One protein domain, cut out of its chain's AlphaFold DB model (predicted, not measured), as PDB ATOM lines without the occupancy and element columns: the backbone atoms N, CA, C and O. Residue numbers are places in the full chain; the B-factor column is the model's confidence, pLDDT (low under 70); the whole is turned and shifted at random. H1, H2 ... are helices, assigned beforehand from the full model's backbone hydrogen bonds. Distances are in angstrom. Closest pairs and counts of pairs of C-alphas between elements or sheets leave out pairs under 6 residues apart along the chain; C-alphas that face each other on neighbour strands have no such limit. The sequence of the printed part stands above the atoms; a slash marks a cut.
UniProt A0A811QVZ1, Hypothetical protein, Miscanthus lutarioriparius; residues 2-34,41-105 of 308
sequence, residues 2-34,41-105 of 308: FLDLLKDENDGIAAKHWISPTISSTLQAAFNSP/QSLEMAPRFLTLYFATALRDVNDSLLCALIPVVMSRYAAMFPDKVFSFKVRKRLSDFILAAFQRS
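AT A GLANCE: This is residues 2 to 34 and 41 to 105 of the 308 residues of the protein "Hypothetical protein" of Miscanthus lutarioriparius (UniProt A0A811QVZ1). H5 lies side by side with H3 and folds back on H4 as a helical hairpin; H1 and H2 lie away from these three, touching no helix. The 98 printed residues have five named helices, H1 to H5 in order, and no named strand: all helix, elongated, spanning 43 by 27 by 19 A, only just compact, close to loose, with a radius of gyration of the C-alphas of 14.8 A.

IN THESE COORDINATES: Find C-alpha 2 at (219.415, 125.137, 278.101), where H1, residues 2 to 10, begins. Next come H2, 21 to 31, H3, 41 to 60, 28.5 A long, H4, 63 to 78, 24.0 A, and H5, 84 to 104, 29.9 A, ending at C-alpha 104 (187.593, 122.879, 257.069).

HOW THE PARTS SIT: H3 and H5 touch, the same way at 2 degrees, closest at C-alphas 47 and 90, 5.5 A. H4 and H5 touch, opposite ways at 25 degrees, closest at C-alphas 77 and 91, 6.2 A. Every O i to N i+4 pair is within hydrogen-bond range in H2 and H5, against 3 of 5 in H1, 14 of 16 in H3 and 9 of 12 in H4.

THE WHOLE: Residues 35 to 40 are not printed, leaving C-alphas 34 and 41 14.1 A apart. Residues 2 to 22 have pLDDT under 70.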
ATOM      1  N   PHE A   2     220.777 124.677 278.473       41.25
ATOM      2  CA  PHE A   2     219.415 125.137 278.101       41.25
ATOM      3  C   PHE A   2     219.419 126.395 277.212       41.25
ATOM      4  O   PHE A   2     218.581 126.529 276.332       41.25
ATOM      5  N   LEU A   3     220.388 127.293 277.416       38.88
ATOM      6  CA  LEU A   3     220.610 128.466 276.563       38.88
ATOM      7  C   LEU A   3     221.161 128.117 275.173       38.88
ATOM      8  O   LEU A   3     220.901 128.858 274.235       38.88
ATOM      9  N   ASP A   4     221.875 126.997 275.033       43.47
ATOM     10  CA  ASP A   4     222.359 126.524 273.730       43.47
ATOM     11  C   ASP A   4     221.205 125.860 272.959       43.47
ATOM     12  O   ASP A   4     220.976 126.189 271.805       43.47
ATOM     13  N   LEU A   5     220.366 125.076 273.655       46.66
ATOM     14  CA  LEU A   5     219.094 124.544 273.135       46.66
ATOM     15  C   LEU A   5     218.108 125.639 272.686       46.66
ATOM     16  O   LEU A   5     217.378 125.438 271.721       46.66
ATOM     17  N   LEU A   6     218.067 126.781 273.385       43.09
ATOM     18  CA  LEU A   6     217.197 127.918 273.046       43.09
ATOM     19  C   LEU A   6     217.768 128.813 271.939       43.09
ATOM     20  O   LEU A   6     216.993 129.394 271.183       43.09
ATOM     21  N   LYS A   7     219.100 128.934 271.829       42.06
ATOM     22  CA  LYS A   7     219.741 129.596 270.681       42.06
ATOM     23  C   LYS A   7     219.458 128.828 269.388       42.06
ATOM     24  O   LYS A   7     219.061 129.440 268.403       42.06
ATOM     25  N   ASP A   8     219.528 127.500 269.443       48.66
ATOM     26  CA  ASP A   8     219.307 126.621 268.289       48.66
ATOM     27  C   ASP A   8     217.845 126.576 267.783       48.66
ATOM     28  O   ASP A   8     217.609 126.219 266.625       48.66
ATOM     29  N   GLU A   9     216.844 126.947 268.599       48.06
ATOM     30  CA  GLU A   9     215.434 126.992 268.161       48.06
ATOM     31  C   GLU A   9     215.096 128.210 267.291       48.06
ATOM     32  O   GLU A   9     214.249 128.094 266.400       48.06
ATOM     33  N   ASN A  10     215.755 129.354 267.507       48.44
ATOM     34  CA  ASN A  10     215.546 130.561 266.697       48.44
ATOM     35  C   ASN A  10     216.288 130.505 265.350       48.44
ATOM     36  O   ASN A  10     215.864 131.169 264.406       48.44
ATOM     37  N   ASP A  11     217.332 129.675 265.248       46.62
ATOM     38  CA  ASP A  11     218.173 129.528 264.050       46.62
ATOM     39  C   ASP A  11     217.721 128.387 263.111       46.62
ATOM     40  O   ASP A  11     218.364 128.096 262.103       46.62
ATOM     41  N   GLY A  12     216.569 127.760 263.386       44.72
ATOM     42  CA  GLY A  12     215.895 126.888 262.420       44.72
ATOM     43  C   GLY A  12     216.469 125.474 262.278       44.72
ATOM     44  O   GLY A  12     216.317 124.862 261.215       44.72
ATOM     45  N   ILE A  13     217.079 124.896 263.322       45.59
ATOM     46  CA  ILE A  13     217.477 123.480 263.267       45.59
ATOM     47  C   ILE A  13     216.236 122.569 263.247       45.59
ATOM     48  O   ILE A  13     215.298 122.690 264.037       45.59
ATOM     49  N   ALA A  14     216.259 121.616 262.311       49.19
ATOM     50  CA  ALA A  14     215.218 120.627 262.075       49.19
ATOM     51  C   ALA A  14     214.812 119.869 263.352       49.19
ATOM     52  O   ALA A  14     215.657 119.482 264.161       49.19
ATOM     53  N   ALA A  15     213.520 119.528 263.457       49.47
ATOM     54  CA  ALA A  15     212.917 118.714 264.524       49.47
ATOM     55  C   ALA A  15     213.703 117.431 264.899       49.47
ATOM     56  O   ALA A  15     213.523 116.897 265.990       49.47
ATOM     57  N   LYS A  16     214.613 116.971 264.028       50.50
ATOM     58  CA  LYS A  16     215.548 115.857 264.233       50.50
ATOM     59  C   LYS A  16     216.439 115.992 265.477       50.50
ATOM     60  O   LYS A  16     216.774 114.967 266.059       50.50
ATOM     61  N   HIS A  17     216.800 117.202 265.922       53.56
ATOM     62  CA  HIS A  17     217.669 117.361 267.101       53.56
ATOM     63  C   HIS A  17     216.958 116.988 268.415       53.56
ATOM     64  O   HIS A  17     217.518 116.275 269.240       53.56
ATOM     65  N   TRP A  18     215.681 117.354 268.571       55.78
ATOM     66  CA  TRP A  18     214.874 116.999 269.749       55.78
ATOM     67  C   TRP A  18     214.579 115.497 269.871       55.78
ATOM     68  O   TRP A  18     214.294 115.010 270.962       55.78
ATOM     69  N   ILE A  19     214.660 114.764 268.758       57.56
ATOM     70  CA  ILE A  19     214.450 113.309 268.695       57.56
ATOM     71  C   ILE A  19     215.772 112.553 268.947       57.56
ATOM     72  O   ILE A  19     215.767 111.334 269.111       57.56
ATOM     73  N   SER A  20     216.914 113.253 269.036       68.00
ATOM     74  CA  SER A  20     218.201 112.619 269.328       68.00
ATOM     75  C   SER A  20     218.144 111.860 270.663       68.00
ATOM     76  O   SER A  20     217.749 112.445 271.682       68.00
ATOM     77  N   PRO A  21     218.569 110.583 270.707       65.62
ATOM     78  CA  PRO A  21     218.548 109.781 271.929       65.62
ATOM     79  C   PRO A  21     219.373 110.419 273.057       65.62
ATOM     80  O   PRO A  21     219.025 110.285 274.231       65.62
ATOM     81  N   THR A  22     220.406 111.194 272.719       69.69
ATOM     82  CA  THR A  22     221.221 111.948 273.683       69.69
ATOM     83  C   THR A  22     220.423 113.071 274.351       69.69
ATOM     84  O   THR A  22     220.476 113.234 275.567       69.69
ATOM     85  N   ILE A  23     219.631 113.827 273.587       72.56
ATOM     86  CA  ILE A  23     218.817 114.927 274.129       72.56
ATOM     87  C   ILE A  23     217.620 114.371 274.902       72.56
ATOM     88  O   ILE A  23     217.344 114.826 276.010       72.56
ATOM     89  N   SER A  24     216.968 113.332 274.375       70.88
ATOM     90  CA  SER A  24     215.849 112.664 275.046       70.88
ATOM     91  C   SER A  24     216.260 112.066 276.400       70.88
ATOM     92  O   SER A  24     215.593 112.303 277.407       70.88
ATOM     93  N   SER A  25     217.408 111.381 276.471       72.00
ATOM     94  CA  SER A  25     217.936 110.834 277.732       72.00
ATOM     95  C   SER A  25     218.363 111.921 278.722       72.00
ATOM     96  O   SER A  25     218.083 111.802 279.914       72.00
ATOM     97  N   THR A  26     218.959 113.016 278.242       75.75
ATOM     98  CA  THR A  26     219.344 114.151 279.097       75.75
ATOM     99  C   THR A  26     218.113 114.864 279.665       75.75
ATOM    100  O   THR A  26     218.074 115.179 280.854       75.75
ATOM    101  N   LEU A  27     217.070 115.068 278.853       74.81
ATOM    102  CA  LEU A  27     215.799 115.641 279.307       74.81
ATOM    103  C   LEU A  27     215.068 114.707 280.274       74.81
ATOM    104  O   LEU A  27     214.510 115.179 281.262       74.81
ATOM    105  N   GLN A  28     215.102 113.395 280.033       75.75
ATOM    106  CA  GLN A  28     214.532 112.404 280.946       75.75
ATOM    107  C   GLN A  28     215.262 112.412 282.298       75.75
ATOM    108  O   GLN A  28     214.615 112.391 283.344       75.75
ATOM    109  N   ALA A  29     216.596 112.497 282.294       73.75
ATOM    110  CA  ALA A  29     217.401 112.604 283.508       73.75
ATOM    111  C   ALA A  29     217.116 113.909 284.272       73.75
ATOM    112  O   ALA A  29     216.941 113.882 285.490       73.75
ATOM    113  N   ALA A  30     216.985 115.034 283.561       70.00
ATOM    114  CA  ALA A  30     216.605 116.314 284.154       70.00
ATOM    115  C   ALA A  30     215.172 116.295 284.719       70.00
ATOM    116  O   ALA A  30     214.921 116.868 285.777       70.00
ATOM    117  N   PHE A  31     214.233 115.610 284.063       72.94
ATOM    118  CA  PHE A  31     212.851 115.484 284.534       72.94
ATOM    119  C   PHE A  31     212.722 114.657 285.819       72.94
ATOM    120  O   PHE A  31     211.846 114.937 286.637       72.94
ATOM    121  N   ASN A  32     213.596 113.662 286.001       75.38
ATOM    122  CA  ASN A  32     213.642 112.829 287.204       75.38
ATOM    123  C   ASN A  32     214.203 113.579 288.434       75.38
ATOM    124  O   ASN A  32     214.150 113.055 289.545       75.38
ATOM    125  N   SER A  33     214.737 114.792 288.250       77.12
ATOM    126  CA  SER A  33     215.166 115.689 289.328       77.12
ATOM    127  C   SER A  33     213.984 116.520 289.874       77.12
ATOM    128  O   SER A  33     212.951 116.626 289.203       77.12
ATOM    129  N   PRO A  34     214.070 117.108 291.085       77.50
ATOM    130  CA  PRO A  34     212.984 117.917 291.636       77.50
ATOM    131  C   PRO A  34     212.630 119.083 290.703       77.50
ATOM    132  O   PRO A  34     213.427 119.984 290.446       77.50
ATOM    133  N   GLN A  41     203.917 124.742 286.077       89.88
ATOM    134  CA  GLN A  41     202.966 125.719 285.541       89.88
ATOM    135  C   GLN A  41     203.077 125.851 284.017       89.88
ATOM    136  O   GLN A  41     202.062 125.925 283.328       89.88
ATOM    137  N   SER A  42     204.293 125.820 283.467       89.94
ATOM    138  CA  SER A  42     204.510 125.933 282.017       89.94
ATOM    139  C   SER A  42     203.946 124.725 281.261       89.94
ATOM    140  O   SER A  42     203.251 124.897 280.258       89.94
ATOM    141  N   LEU A  43     204.172 123.507 281.770       89.94
ATOM    142  CA  LEU A  43     203.594 122.272 281.224       89.94
ATOM    143  C   LEU A  43     202.062 122.262 281.329       89.94
ATOM    144  O   LEU A  43     201.380 121.727 280.455       89.94
ATOM    145  N   GLU A  44     201.492 122.876 282.365       90.56
ATOM    146  CA  GLU A  44     200.040 122.986 282.496       90.56
ATOM    147  C   GLU A  44     199.428 124.014 281.530       90.56
ATOM    148  O   GLU A  44     198.357 123.776 280.956       90.56
ATOM    149  N   MET A  45     200.105 125.145 281.330       92.75
ATOM    150  CA  MET A  45     199.613 126.263 280.525       92.75
ATOM    151  C   MET A  45     199.789 126.052 279.020       92.75
ATOM    152  O   MET A  45     198.901 126.412 278.245       92.75
ATOM    153  N   ALA A  46     200.886 125.431 278.588       92.56
ATOM    154  CA  ALA A  46     201.208 125.265 277.171       92.56
ATOM    155  C   ALA A  46     200.091 124.592 276.334       92.56
ATOM    156  O   ALA A  46     199.747 125.132 275.280       92.56
ATOM    157  N   PRO A  47     199.420 123.505 276.776       93.25
ATOM    158  CA  PRO A  47     198.291 122.938 276.032       93.25
ATOM    159  C   PRO A  47     197.101 123.901 275.891       93.25
ATOM    160  O   PRO A  47     196.363 123.825 274.904       93.25
ATOM    161  N   ARG A  48     196.895 124.807 276.859       93.81
ATOM    162  CA  ARG A  48     195.827 125.821 276.811       93.81
ATOM    163  C   ARG A  48     196.147 126.881 275.759       93.81
ATOM    164  O   ARG A  48     195.292 127.184 274.931       93.81
ATOM    165  N   PHE A  49     197.391 127.361 275.723       94.50
ATOM    166  CA  PHE A  49     197.842 128.298 274.692       94.50
ATOM    167  C   PHE A  49     197.801 127.687 273.291       94.50
ATOM    168  O   PHE A  49     197.308 128.334 272.372       94.50
ATOM    169  N   LEU A  50     198.202 126.421 273.138       94.81
ATOM    170  CA  LEU A  50     198.053 125.703 271.867       94.81
ATOM    171  C   LEU A  50     196.591 125.607 271.426       94.81
ATOM    172  O   LEU A  50     196.300 125.749 270.246       94.81
ATOM    173  N   THR A  51     195.665 125.405 272.366       94.88
ATOM    174  CA  THR A  51     194.229 125.371 272.049       94.88
ATOM    175  C   THR A  51     193.764 126.711 271.471       94.88
ATOM    176  O   THR A  51     193.088 126.726 270.447       94.88
ATOM    177  N   LEU A  52     194.159 127.833 272.083       95.62
ATOM    178  CA  LEU A  52     193.814 129.173 271.595       95.62
ATOM    179  C   LEU A  52     194.477 129.483 270.244       95.62
ATOM    180  O   LEU A  52     193.826 130.004 269.338       95.62
ATOM    181  N   TYR A  53     195.751 129.124 270.091       95.12
ATOM    182  CA  TYR A  53     196.491 129.284 268.841       95.12
ATOM    183  C   TYR A  53     195.837 128.503 267.695       95.12
ATOM    184  O   TYR A  53     195.600 129.050 266.625       95.12
ATOM    185  N   PHE A  54     195.464 127.243 267.918       95.31
ATOM    186  CA  PHE A  54     194.801 126.443 266.890       95.31
ATOM    187  C   PHE A  54     193.379 126.909 266.596       95.31
ATOM    188  O   PHE A  54     192.983 126.911 265.436       95.31
ATOM    189  N   ALA A  55     192.623 127.359 267.601       94.94
ATOM    190  CA  ALA A  55     191.294 127.923 267.378       94.94
ATOM    191  C   ALA A  55     191.347 129.200 266.522       94.94
ATOM    192  O   ALA A  55     190.556 129.357 265.595       94.94
ATOM    193  N   THR A  56     192.305 130.088 266.799       94.69
ATOM    194  CA  THR A  56     192.522 131.304 265.998       94.69
ATOM    195  C   THR A  56     193.034 130.967 264.600       94.69
ATOM    196  O   THR A  56     192.496 131.475 263.621       94.69
ATOM    197  N   ALA A  57     193.977 130.026 264.473       92.88
ATOM    198  CA  ALA A  57     194.459 129.565 263.175       92.88
ATOM    199  C   ALA A  57     193.330 128.972 262.314       92.88
ATOM    200  O   ALA A  57     193.162 129.342 261.154       92.88
ATOM    201  N   LEU A  58     192.494 128.104 262.883       93.50
ATOM    202  CA  LEU A  58     191.365 127.506 262.168       93.50
ATOM    203  C   LEU A  58     190.301 128.524 261.752       93.50
ATOM    204  O   LEU A  58     189.569 128.235 260.809       93.50
ATOM    205  N   ARG A  59     190.211 129.683 262.406       93.12
ATOM    206  CA  ARG A  59     189.244 130.729 262.054       93.12
ATOM    207  C   ARG A  59     189.794 131.713 261.024       93.12
ATOM    208  O   ARG A  59     189.114 132.009 260.050       93.12
ATOM    209  N   ASP A  60     191.019 132.190 261.233       92.25
ATOM    210  CA  ASP A  60     191.507 133.416 260.588       92.25
ATOM    211  C   ASP A  60     192.571 133.149 259.504       92.25
ATOM    212  O   ASP A  60     192.824 133.996 258.649       92.25
ATOM    213  N   VAL A  61     193.208 131.973 259.510       92.12
ATOM    214  CA  VAL A  61     194.324 131.651 258.603       92.12
ATOM    215  C   VAL A  61     193.811 131.082 257.278       92.12
ATOM    216  O   VAL A  61     192.838 130.328 257.261       92.12
ATOM    217  N   ASN A  62     194.459 131.427 256.160       92.69
ATOM    218  CA  ASN A  62     194.120 130.913 254.828       92.69
ATOM    219  C   ASN A  62     194.651 129.484 254.582       92.69
ATOM    220  O   ASN A  62     195.517 128.988 255.303       92.69
ATOM    221  N   ASP A  63     194.165 128.831 253.526       92.00
ATOM    222  CA  ASP A  63     194.532 127.444 253.213       92.00
ATOM    223  C   ASP A  63     196.034 127.259 252.941       92.00
ATOM    224  O   ASP A  63     196.605 126.241 253.318       92.00
ATOM    225  N   SER A  64     196.708 128.248 252.343       92.12
ATOM    226  CA  SER A  64     198.153 128.178 252.071       92.12
ATOM    227  C   SER A  64     198.977 128.106 253.360       92.12
ATOM    228  O   SER A  64     199.871 127.267 253.493       92.12
ATOM    229  N   LEU A  65     198.641 128.940 254.340       91.19
ATOM    230  CA  LEU A  65     199.288 128.940 255.646       91.19
ATOM    231  C   LEU A  65     198.903 127.701 256.468       91.19
ATOM    232  O   LEU A  65     199.759 127.157 257.165       91.19
ATOM    233  N   LEU A  66     197.667 127.195 256.354       92.06
ATOM    234  CA  LEU A  66     197.290 125.904 256.947       92.06
ATOM    235  C   LEU A  66     198.114 124.750 256.357       92.06
ATOM    236  O   LEU A  66     198.633 123.928 257.114       92.06
ATOM    237  N   CYS A  67     198.309 124.726 255.034       92.50
ATOM    238  CA  CYS A  67     199.183 123.766 254.357       92.50
ATOM    239  C   CYS A  67     200.628 123.835 254.866       92.50
ATOM    240  O   CYS A  67     201.276 122.800 254.990       92.50
ATOM    241  N   ALA A  68     201.141 125.023 255.189       90.75
ATOM    242  CA  ALA A  68     202.477 125.165 255.769       90.75
ATOM    243  C   ALA A  68     202.530 124.719 257.243       90.75
ATOM    244  O   ALA A  68     203.510 124.116 257.681       90.75
ATOM    245  N   LEU A  69     201.470 124.984 258.012       91.88
ATOM    246  CA  LEU A  69     201.415 124.703 259.446       91.88
ATOM    247  C   LEU A  69     201.237 123.208 259.757       91.88
ATOM    248  O   LEU A  69     201.861 122.696 260.688       91.88
ATOM    249  N   ILE A  70     200.418 122.483 258.992       92.62
ATOM    250  CA  ILE A  70     200.115 121.064 259.261       92.62
ATOM    251  C   ILE A  70     201.380 120.179 259.283       92.62
ATOM    252  O   ILE A  70     201.555 119.449 260.264       92.62
ATOM    253  N   PRO A  71     202.312 120.243 258.309       90.69
ATOM    254  CA  PRO A  71     203.558 119.473 258.356       90.69
ATOM    255  C   PRO A  71     204.438 119.804 259.568       90.69
ATOM    256  O   PRO A  71     205.099 118.916 260.119       90.69
ATOM    257  N   VAL A  72     204.429 121.060 260.028       89.38
ATOM    258  CA  VAL A  72     205.141 121.471 261.250       89.38
ATOM    259  C   VAL A  72     204.517 120.795 262.470       89.38
ATOM    260  O   VAL A  72     205.232 120.201 263.280       89.38
ATOM    261  N   VAL A  73     203.185 120.800 262.566       91.06
ATOM    262  CA  VAL A  73     202.437 120.123 263.635       91.06
ATOM    263  C   VAL A  73     202.696 118.612 263.627       91.06
ATOM    264  O   VAL A  73     202.978 118.037 264.681       91.06
ATOM    265  N   MET A  74     202.679 117.972 262.453       89.44
ATOM    266  CA  MET A  74     203.021 116.550 262.295       89.44
ATOM    267  C   MET A  74     204.445 116.257 262.778       89.44
ATOM    268  O   MET A  74     204.663 115.299 263.511       89.44
ATOM    269  N   SER A  75     205.414 117.103 262.419       85.12
ATOM    270  CA  SER A  75     206.817 116.926 262.816       85.12
ATOM    271  C   SER A  75     207.026 117.079 264.322       85.12
ATOM    272  O   SER A  75     207.828 116.364 264.921       85.12
ATOM    273  N   ARG A  76     206.274 117.979 264.965       85.25
ATOM    274  CA  ARG A  76     206.318 118.137 266.423       85.25
ATOM    275  C   ARG A  76     205.699 116.953 267.153       85.25
ATOM    276  O   ARG A  76     206.126 116.668 268.261       85.25
ATOM    277  N   TYR A  77     204.773 116.216 266.545       85.31
ATOM    278  CA  TYR A  77     204.105 115.073 267.177       85.31
ATOM    279  C   TYR A  77     205.084 114.008 267.730       85.31
ATOM    280  O   TYR A  77     204.832 113.422 268.794       85.31
ATOM    281  N   ALA A  78     206.214 113.809 267.038       76.31
ATOM    282  CA  ALA A  78     207.310 112.921 267.430       76.31
ATOM    283  C   ALA A  78     208.267 113.545 268.470       76.31
ATOM    284  O   ALA A  78     208.760 112.853 269.360       76.31
ATOM    285  N   ALA A  79     208.479 114.861 268.408       79.31
ATOM    286  CA  ALA A  79     209.417 115.619 269.239       79.31
ATOM    287  C   ALA A  79     208.725 116.276 270.452       79.31
ATOM    288  O   ALA A  79     208.556 117.496 270.501       79.31
ATOM    289  N   MET A  80     208.293 115.466 271.425       82.81
ATOM    290  CA  MET A  80     207.590 115.933 272.632       82.81
ATOM    291  C   MET A  80     208.496 115.960 273.867       82.81
ATOM    292  O   MET A  80     209.367 115.111 274.031       82.81
ATOM    293  N   PHE A  81     208.228 116.898 274.780       83.25
ATOM    294  CA  PHE A  81     208.868 116.930 276.097       83.25
ATOM    295  C   PHE A  81     208.534 115.649 276.892       83.25
ATOM    296  O   PHE A  81     207.367 115.241 276.875       83.25
ATOM    297  N   PRO A  82     209.491 115.029 277.615       82.44
ATOM    298  CA  PRO A  82     209.338 113.702 278.231       82.44
ATOM    299  C   PRO A  82     208.452 113.671 279.495       82.44
ATOM    300  O   PRO A  82     208.721 112.941 280.445       82.44
ATOM    301  N   ASP A  83     207.348 114.419 279.502       85.88
ATOM    302  CA  ASP A  83     206.255 114.261 280.458       85.88
ATOM    303  C   ASP A  83     205.058 113.576 279.784       85.88
ATOM    304  O   ASP A  83     204.549 114.036 278.756       85.88
ATOM    305  N   LYS A  84     204.588 112.465 280.363       86.44
ATOM    306  CA  LYS A  84     203.524 111.635 279.768       86.44
ATOM    307  C   LYS A  84     202.184 112.370 279.714       86.44
ATOM    308  O   LYS A  84     201.461 112.241 278.724       86.44
ATOM    309  N   VAL A  85     201.851 113.137 280.755       89.44
ATOM    310  CA  VAL A  85     200.564 113.844 280.859       89.44
ATOM    311  C   VAL A  85     200.523 115.012 279.878       89.44
ATOM    312  O   VAL A  85     199.564 115.149 279.113       89.44
ATOM    313  N   PHE A  86     201.577 115.821 279.858       90.00
ATOM    314  CA  PHE A  86     201.778 116.906 278.910       90.00
ATOM    315  C   PHE A  86     201.781 116.395 277.473       90.00
ATOM    316  O   PHE A  86     200.966 116.852 276.674       90.00
ATOM    317  N   SER A  87     202.611 115.395 277.159       89.25
ATOM    318  CA  SER A  87     202.689 114.799 275.819       89.25
ATOM    319  C   SER A  87     201.328 114.313 275.339       89.25
ATOM    320  O   SER A  87     200.954 114.545 274.193       89.25
ATOM    321  N   PHE A  88     200.554 113.663 276.212       89.81
ATOM    322  CA  PHE A  88     199.205 113.222 275.877       89.81
ATOM    323  C   PHE A  88     198.269 114.400 275.574       89.81
ATOM    324  O   PHE A  88     197.573 114.377 274.554       89.81
ATOM    325  N   LYS A  89     198.261 115.437 276.426       92.75
ATOM    326  CA  LYS A  89     197.435 116.642 276.232       92.75
ATOM    327  C   LYS A  89     197.806 117.373 274.942       92.75
ATOM    328  O   LYS A  89     196.908 117.716 274.176       92.75
ATOM    329  N   VAL A  90     199.097 117.571 274.681       92.62
ATOM    330  CA  VAL A  90     199.588 118.241 273.470       92.62
ATOM    331  C   VAL A  90     199.255 117.421 272.234       92.62
ATOM    332  O   VAL A  90     198.576 117.941 271.358       92.62
ATOM    333  N   ARG A  91     199.618 116.131 272.180       91.19
ATOM    334  CA  ARG A  91     199.298 115.265 271.030       91.19
ATOM    335  C   ARG A  91     197.807 115.250 270.722       91.19
ATOM    336  O   ARG A  91     197.446 115.324 269.555       91.19
ATOM    337  N   LYS A  92     196.947 115.225 271.748       91.69
ATOM    338  CA  LYS A  92     195.498 115.358 271.558       91.69
ATOM    339  C   LYS A  92     195.149 116.668 270.840       91.69
ATOM    340  O   LYS A  92     194.459 116.615 269.834       91.69
ATOM    341  N   ARG A  93     195.670 117.814 271.291       94.19
ATOM    342  CA  ARG A  93     195.433 119.116 270.636       94.19
ATOM    343  C   ARG A  93     195.968 119.187 269.210       94.19
ATOM    344  O   ARG A  93     195.290 119.745 268.358       94.19
ATOM    345  N   LEU A  94     197.141 118.610 268.950       93.88
ATOM    346  CA  LEU A  94     197.703 118.535 267.600       93.88
ATOM    347  C   LEU A  94     196.804 117.697 266.678       93.88
ATOM    348  O   LEU A  94     196.506 118.127 265.569       93.88
ATOM    349  N   SER A  95     196.334 116.534 267.141       92.50
ATOM    350  CA  SER A  95     195.407 115.688 266.381       92.50
ATOM    351  C   SER A  95     194.065 116.374 266.136       92.50
ATOM    352  O   SER A  95     193.604 116.382 264.999       92.50
ATOM    353  N   ASP A  96     193.473 116.981 267.170       93.88
ATOM    354  CA  ASP A  96     192.208 117.719 267.065       93.88
ATOM    355  C   ASP A  96     192.331 118.848 266.017       93.88
ATOM    356  O   ASP A  96     191.455 119.006 265.169       93.88
ATOM    357  N   PHE A  97     193.450 119.586 266.021       95.00
ATOM    358  CA  PHE A  97     193.729 120.635 265.037       95.00
ATOM    359  C   PHE A  97     193.884 120.096 263.610       95.00
ATOM    360  O   PHE A  97     193.267 120.639 262.699       95.00
ATOM    361  N   ILE A  98     194.675 119.035 263.404       94.12
ATOM    362  CA  ILE A  98     194.884 118.446 262.069       94.12
ATOM    363  C   ILE A  98     193.548 117.984 261.475       94.12
ATOM    364  O   ILE A  98     193.251 118.287 260.321       94.12
ATOM    365  N   LEU A  99     192.731 117.283 262.267       93.56
ATOM    366  CA  LEU A  99     191.418 116.816 261.823       93.56
ATOM    367  C   LEU A  99     190.494 117.985 261.473       93.56
ATOM    368  O   LEU A  99     189.881 117.977 260.409       93.56
ATOM    369  N   ALA A 100     190.436 119.011 262.325       93.81
ATOM    370  CA  ALA A 100     189.624 120.195 262.068       93.81
ATOM    371  C   ALA A 100     190.098 120.975 260.829       93.81
ATOM    372  O   ALA A 100     189.274 121.505 260.088       93.81
ATOM    373  N   ALA A 101     191.408 121.015 260.566       93.94
ATOM    374  CA  ALA A 101     191.956 121.662 259.378       93.94
ATOM    375  C   ALA A 101     191.565 120.916 258.091       93.94
ATOM    376  O   ALA A 101     191.156 121.552 257.120       93.94
ATOM    377  N   PHE A 102     191.623 119.580 258.094       93.00
ATOM    378  CA  PHE A 102     191.155 118.773 256.962       93.00
ATOM    379  C   PHE A 102     189.642 118.852 256.767       93.00
ATOM    380  O   PHE A 102     189.186 118.926 255.630       93.00
ATOM    381  N   GLN A 103     188.871 118.908 257.854       91.38
ATOM    382  CA  GLN A 103     187.425 119.093 257.773       91.38
ATOM    383  C   GLN A 103     187.056 120.469 257.206       91.38
ATOM    384  O   GLN A 103     186.124 120.567 256.410       91.38
ATOM    385  N   ARG A 104     187.786 121.522 257.594       91.69
ATOM    386  CA  ARG A 104     187.593 122.879 257.069       91.69
ATOM    387  C   ARG A 104     187.914 122.959 255.576       91.69
ATOM    388  O   ARG A 104     187.136 123.546 254.831       91.69
ATOM    389  N   SER A 105     189.032 122.367 255.156       90.75
ATOM    390  CA  SER A 105     189.516 122.449 253.775       90.75
ATOM    391  C   SER A 105     190.031 121.082 253.294       90.75
ATOM    392  O   SER A 105     191.240 120.836 253.306       90.75
TER     393      SER A 105